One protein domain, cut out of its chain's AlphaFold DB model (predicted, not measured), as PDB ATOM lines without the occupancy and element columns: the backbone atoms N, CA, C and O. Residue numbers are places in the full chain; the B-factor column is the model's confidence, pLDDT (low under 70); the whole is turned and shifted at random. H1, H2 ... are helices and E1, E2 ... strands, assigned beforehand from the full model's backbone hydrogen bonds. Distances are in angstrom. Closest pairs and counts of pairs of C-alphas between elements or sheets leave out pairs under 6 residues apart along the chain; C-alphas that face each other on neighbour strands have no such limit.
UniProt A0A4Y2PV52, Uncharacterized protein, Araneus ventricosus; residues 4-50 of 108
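What this domain is: This is residues 4 to 50 of the 108 residues of an uncharacterized protein of Araneus ventricosus (UniProt A0A4Y2PV52). A small two-stranded hairpin, E1 and E2, forms one side of the model and the helix H1 the other; the short helix H2 follows the hairpin at the end where H1 and E1 are linked. After H2 the last stretch, residues 41 to 50, folds back to H1's side of the model and ends in a small turn, where residues 44 to 45 pair with 48 to 49. The printed part has 47 residues, with two named helices and two named strands in the order H1, E1, E2, H2; the sheet has the order E1 - E2 and is antiparallel, and the class is mixed, helices and strands. The whole is compact, with a radius of gyration of the C-alphas of 10.3 A, and rounded, spanning 25 by 22 by 18 A.

How they stand to each other: The sheet consists of E1, residues 19 to 22, and E2, residues 28 to 31, which form a hairpin. The strands are antiparallel, with 159 degrees between their N-to-C directions. The C-alphas of Val 20 and Thr 30 face each other at 4.7 A. N 21 and O 29 are within hydrogen-bond range at 2.8 A, and so are N 29 and O 21, also at 2.8 A. H1, residues 4 to 14, is apart from E2. H2, residues 36 to 40, is apart from E1. H1 and H2 are close but not clearly touching: their closest C-alphas, those of Ile 14 and Leu 39, are 7.1 A apart, and their centres are 15.0 A apart. In H1 and H2 every O i to N i+4 pair is within hydrogen-bond range. Outside the named strands, residues 44 to 45 and 48 to 49 form a short antiparallel pairing.

Where its parts are: E1 measures 10.1 A from C-alpha 19 to C-alpha 22, and E2 measures 10.3 A from C-alpha 28, at (102.598, 68.476, 124.557), to C-alpha 31. H1 is the longest helix, with 11 residues, and measures 15.4 A from C-alpha 4, at (89.066, 66.152, 125.216), to C-alpha 14. H2 has five residues and measures 6.0 A from C-alpha 36 to C-alpha 40, at (105.828, 78.926, 116.616).

The domain as a whole: The two C-alphas farthest apart are those of Arg 24 and Arg 34, at 25.9 A. The first and last printed C-alphas, those of Phe 4 and Val 50, are 17.4 A apart. The printed part has no cut. The links H1 to E1, E1 to E2 and E2 to H2 are tight, with 4, 5 and 4 residues. The mean pLDDT of the printed part is 84.2, and no printed residue is under 70.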
ATOM      1  N   PHE A   4      90.016  65.847 126.289       87.81
ATOM      2  CA  PHE A   4      89.066  66.152 125.216       87.81
ATOM      3  C   PHE A   4      88.997  67.649 124.903       87.81
ATOM      4  O   PHE A   4      88.872  68.045 123.747       87.81
ATOM      5  N   LEU A   5      89.090  68.487 125.937       88.50
ATOM      6  CA  LEU A   5      89.080  69.938 125.783       88.50
ATOM      7  C   LEU A   5      90.372  70.417 125.109       88.50
ATOM      8  O   LEU A   5      90.311  71.220 124.185       88.50
ATOM      9  N   VAL A   6      91.518  69.861 125.508       86.38
ATOM     10  CA  VAL A   6      92.815  70.146 124.874       86.38
ATOM     11  C   VAL A   6      92.795  69.762 123.393       86.38
ATOM     12  O   VAL A   6      93.157  70.577 122.551       86.38
ATOM     13  N   SER A   7      92.308  68.562 123.061       86.12
ATOM     14  CA  SER A   7      92.216  68.096 121.672       86.12
ATOM     15  C   SER A   7      91.339  69.009 120.806       86.12
ATOM     16  O   SER A   7      91.767  69.415 119.727       86.12
ATOM     17  N   LYS A   8      90.161  69.420 121.300       88.75
ATOM     18  CA  LYS A   8      89.274  70.346 120.574       88.75
ATOM     19  C   LYS A   8      89.908  71.714 120.330       88.75
ATOM     20  O   LYS A   8      89.720  72.275 119.259       88.75
ATOM     21  N   LEU A   9      90.652  72.241 121.300       88.81
ATOM     22  CA  LEU A   9      91.321  73.539 121.164       88.81
ATOM     23  C   LEU A   9      92.484  73.491 120.183       88.81
ATOM     24  O   LEU A   9      92.679  74.429 119.416       88.81
ATOM     25  N   ILE A  10      93.252  72.402 120.186       86.31
ATOM     26  CA  ILE A  10      94.313  72.198 119.199       86.31
ATOM     27  C   ILE A  10      93.692  72.143 117.800       86.31
ATOM     28  O   ILE A  10      94.109  72.901 116.924       86.31
ATOM     29  N   LEU A  11      92.630  71.344 117.632       86.88
ATOM     30  CA  LEU A  11      91.902  71.228 116.371       86.88
ATOM     31  C   LEU A  11      91.344  72.581 115.897       86.88
ATOM     32  O   LEU A  11      91.467  72.914 114.725       86.88
ATOM     33  N   SER A  12      90.760  73.384 116.793       86.88
ATOM     34  CA  SER A  12      90.177  74.679 116.420       86.88
ATOM     35  C   SER A  12      91.215  75.745 116.083       86.88
ATOM     36  O   SER A  12      90.911  76.672 115.341       86.88
ATOM     37  N   THR A  13      92.412  75.661 116.669       84.44
ATOM     38  CA  THR A  13      93.412  76.735 116.580       84.44
ATOM     39  C   THR A  13      94.442  76.474 115.487       84.44
ATOM     40  O   THR A  13      94.846  77.393 114.782       84.44
ATOM     41  N   ILE A  14      94.884  75.223 115.355       82.12
ATOM     42  CA  ILE A  14      95.977  74.820 114.459       82.12
ATOM     43  C   ILE A  14      95.458  73.884 113.350       82.12
ATOM     44  O   ILE A  14      96.116  73.718 112.324       82.12
ATOM     45  N   GLY A  15      94.259  73.316 113.511       82.56
ATOM     46  CA  GLY A  15      93.699  72.321 112.601       82.56
ATOM     47  C   GLY A  15      94.102  70.897 112.979       82.56
ATOM     48  O   GLY A  15      94.514  70.616 114.105       82.56
ATOM     49  N   GLU A  16      93.964  69.982 112.025       81.62
ATOM     50  CA  GLU A  16      94.367  68.590 112.204       81.62
ATOM     51  C   GLU A  16      95.899  68.478 112.276       81.62
ATOM     52  O   GLU A  16      96.624  68.952 111.397       81.62
ATOM     53  N   VAL A  17      96.384  67.863 113.355       79.75
ATOM     54  CA  VAL A  17      97.802  67.589 113.616       79.75
ATOM     55  C   VAL A  17      98.021  66.082 113.659       79.75
ATOM     56  O   VAL A  17      97.205  65.355 114.220       79.75
ATOM     57  N   ALA A  18      99.121  65.622 113.061       74.81
ATOM     58  CA  ALA A  18      99.364  64.200 112.816       74.81
ATOM     59  C   ALA A  18      99.545  63.380 114.103       74.81
ATOM     60  O   ALA A  18      99.082  62.246 114.183       74.81
ATOM     61  N   ASP A  19     100.213  63.949 115.107       81.06
ATOM     62  CA  ASP A  19     100.398  63.310 116.408       81.06
ATOM     63  C   ASP A  19     100.444  64.363 117.518       81.06
ATOM     64  O   ASP A  19     100.969  65.465 117.324       81.06
ATOM     65  N   VAL A  20      99.900  64.022 118.686       86.25
ATOM     66  CA  VAL A  20      99.979  64.832 119.906       86.25
ATOM     67  C   VAL A  20     100.308  63.911 121.071       86.25
ATOM     68  O   VAL A  20      99.477  63.136 121.544       86.25
ATOM     69  N   LYS A  21     101.524  64.044 121.588       87.12
ATOM     70  CA  LYS A  21     102.052  63.209 122.658       87.12
ATOM     71  C   LYS A  21     102.290  64.025 123.916       87.12
ATOM     72  O   LYS A  21     103.031  65.002 123.909       87.12
ATOM     73  N   LYS A  22     101.715  63.584 125.034       88.88
ATOM     74  CA  LYS A  22     102.015  64.161 126.347       88.88
ATOM     75  C   LYS A  22     103.358  63.638 126.859       88.88
ATOM     76  O   LYS A  22     103.557  62.428 126.971       88.88
ATOM     77  N   LEU A  23     104.269  64.547 127.191       88.44
ATOM     78  CA  LEU A  23     105.565  64.232 127.780       88.44
ATOM     79  C   LEU A  23     105.458  64.059 129.299       88.44
ATOM     80  O   LEU A  23     104.519  64.529 129.943       88.44
ATOM     81  N   ARG A  24     106.466  63.410 129.896       88.31
ATOM     82  CA  ARG A  24     106.577  63.288 131.362       88.31
ATOM     83  C   ARG A  24     106.744  64.645 132.053       88.31
ATOM     84  O   ARG A  24     106.343  64.765 133.202       88.31
ATOM     85  N   SER A  25     107.281  65.648 131.352       86.69
ATOM     86  CA  SER A  25     107.345  67.038 131.826       86.69
ATOM     87  C   SER A  25     105.965  67.690 131.968       86.69
ATOM     88  O   SER A  25     105.836  68.695 132.655       86.69
ATOM     89  N   GLY A  26     104.930  67.116 131.346       85.75
ATOM     90  CA  GLY A  26     103.599  67.711 131.245       85.75
ATOM     91  C   GLY A  26     103.363  68.465 129.936       85.75
ATOM     92  O   GLY A  26     102.205  68.752 129.632       85.75
ATOM     93  N   ASP A  27     104.413  68.706 129.148       88.44
ATOM     94  CA  ASP A  27     104.323  69.375 127.848       88.44
ATOM     95  C   ASP A  27     103.637  68.499 126.792       88.44
ATOM     96  O   ASP A  27     103.580  67.269 126.903       88.44
ATOM     97  N   LEU A  28     103.144  69.143 125.735       88.62
ATOM     98  CA  LEU A  28     102.598  68.476 124.557       88.62
ATOM     99  C   LEU A  28     103.595  68.584 123.406       88.62
ATOM    100  O   LEU A  28     104.003  69.678 123.025       88.62
ATOM    101  N   LEU A  29     103.961  67.436 122.849       87.19
ATOM    102  CA  LEU A  29     104.767  67.327 121.647       87.19
ATOM    103  C   LEU A  29     103.857  67.044 120.454       87.19
ATOM    104  O   LEU A  29     103.012  66.156 120.528       87.19
ATOM    105  N   THR A  30     104.049  67.763 119.353       84.56
ATOM    106  CA  THR A  30     103.338  67.511 118.099       84.56
ATOM    107  C   THR A  30     104.289  67.616 116.914       84.56
ATOM    108  O   THR A  30     105.215  68.430 116.945       84.56
ATOM    109  N   ASN A  31     104.078  66.777 115.896       80.38
ATOM    110  CA  ASN A  31     104.782  66.868 114.621       80.38
ATOM    111  C   ASN A  31     103.853  67.494 113.576       80.38
ATOM    112  O   ASN A  31     102.721  67.044 113.387       80.38
ATOM    113  N   SER A  32     104.335  68.538 112.914       74.88
ATOM    114  CA  SER A  32     103.576  69.279 111.920       74.88
ATOM    115  C   SER A  32     104.520  69.953 110.926       74.88
ATOM    116  O   SER A  32     105.210  70.914 111.262       74.88
ATOM    117  N   GLU A  33     104.508  69.478 109.681       71.62
ATOM    118  CA  GLU A  33     105.237  70.124 108.581       71.62
ATOM    119  C   GLU A  33     104.557  71.425 108.140       71.62
ATOM    120  O   GLU A  33     105.215  72.422 107.853       71.62
ATOM    121  N   ARG A  34     103.219  71.433 108.100       74.81
ATOM    122  CA  ARG A  34     102.438  72.533 107.516       74.81
ATOM    123  C   ARG A  34     102.129  73.652 108.500       74.81
ATOM    124  O   ARG A  34     101.966  74.796 108.090       74.81
ATOM    125  N   GLN A  35     102.013  73.329 109.784       78.44
ATOM    126  CA  GLN A  35     101.537  74.256 110.810       78.44
ATOM    127  C   GLN A  35     102.636  74.701 111.785       78.44
ATOM    128  O   GLN A  35     102.352  75.462 112.709       78.44
ATOM    129  N   GLY A  36     103.897  74.307 111.561       78.12
ATOM    130  CA  GLY A  36     105.034  74.671 112.414       78.12
ATOM    131  C   GLY A  36     105.244  76.185 112.578       78.12
ATOM    132  O   GLY A  36     105.555  76.651 113.673       78.12
ATOM    133  N   THR A  37     105.007  76.978 111.529       78.38
ATOM    134  CA  THR A  37     105.127  78.449 111.577       78.38
ATOM    135  C   THR A  37     104.008  79.106 112.390       78.38
ATOM    136  O   THR A  37     104.270  80.045 113.143       78.38
ATOM    137  N   THR A  38     102.777  78.601 112.274       80.44
ATOM    138  CA  THR A  38     101.618  79.039 113.069       80.44
ATOM    139  C   THR A  38     101.788  78.646 114.533       80.44
ATOM    140  O   THR A  38     101.590  79.474 115.419       80.44
ATOM    141  N   LEU A  39     102.245  77.415 114.787       82.31
ATOM    142  CA  LEU A  39     102.586  76.913 116.116       82.31
ATOM    143  C   LEU A  39     103.665  77.770 116.781       82.31
ATOM    144  O   LEU A  39     103.498  78.172 117.924       82.31
ATOM    145  N   GLY A  40     104.739  78.113 116.066       80.88
ATOM    146  CA  GLY A  40     105.828  78.926 116.616       80.88
ATOM    147  C   GLY A  40     105.411  80.336 117.058       80.88
ATOM    148  O   GLY A  40     106.085  80.930 117.895       80.88
ATOM    149  N   LYS A  41     104.302  80.868 116.527       84.19
ATOM    150  CA  LYS A  41     103.741  82.181 116.898       84.19
ATOM    151  C   LYS A  41     102.607  82.085 117.919       84.19
ATOM    152  O   LYS A  41     102.086  83.112 118.350       84.19
ATOM    153  N   LEU A  42     102.201  80.874 118.284       86.69
ATOM    154  CA  LEU A  42     101.083  80.640 119.177       86.69
ATOM    155  C   LEU A  42     101.460  81.028 120.615       86.69
ATOM    156  O   LEU A  42     102.314  80.403 121.240       86.69
ATOM    157  N   THR A  43     100.789  82.047 121.149       87.62
ATOM    158  CA  THR A  43     100.964  82.514 122.537       87.62
ATOM    159  C   THR A  43      99.804  82.121 123.445       87.62
ATOM    160  O   THR A  43      99.917  82.183 124.669       87.62
ATOM    161  N   THR A  44      98.667  81.738 122.867       87.88
ATOM    162  CA  THR A  44      97.465  81.335 123.595       87.88
ATOM    163  C   THR A  44      96.832  80.115 122.939       87.88
ATOM    164  O   THR A  44      96.833  79.965 121.719       87.88
ATOM    165  N   LEU A  45      96.289  79.227 123.763       85.69
ATOM    166  CA  LEU A  45      95.469  78.103 123.334       85.69
ATOM    167  C   LEU A  45      94.108  78.274 124.005       85.69
ATOM    168  O   LEU A  45      93.941  77.959 125.181       85.69
ATOM    169  N   GLY A  46      93.150  78.863 123.287       83.81
ATOM    170  CA  GLY A  46      91.904  79.341 123.888       83.81
ATOM    171  C   GLY A  46      92.169  80.415 124.962       83.81
ATOM    172  O   GLY A  46      92.928  81.346 124.701       83.81
ATOM    173  N   PRO A  47      91.577  80.312 126.168       84.56
ATOM    174  CA  PRO A  47      91.803  81.267 127.255       84.56
ATOM    175  C   PRO A  47      93.144  81.088 127.991       84.56
ATOM    176  O   PRO A  47      93.455  81.891 128.870       84.56
ATOM    177  N   TRP A  48      93.931  80.049 127.687       86.12
ATOM    178  CA  TRP A  48      95.170  79.760 128.416       86.12
ATOM    179  C   TRP A  48      96.401  80.286 127.672       86.12
ATOM    180  O   TRP A  48      96.559  79.989 126.486       86.12
ATOM    181  N   PRO A  49      97.309  81.015 128.345       88.31
ATOM    182  CA  PRO A  49      98.600  81.354 127.765       88.31
ATOM    183  C   PRO A  49      99.450  80.088 127.629       88.31
ATOM    184  O   PRO A  49      99.527  79.271 128.549       88.31
ATOM    185  N   VAL A  50     100.095  79.927 126.478       88.94
ATOM    186  CA  VAL A  50     100.988  78.804 126.183       88.94
ATOM    187  C   VAL A  50     102.295  79.321 125.607       88.94
ATOM    188  O   VAL A  50     102.350  80.382 124.987       88.94
TER     189      VAL A  50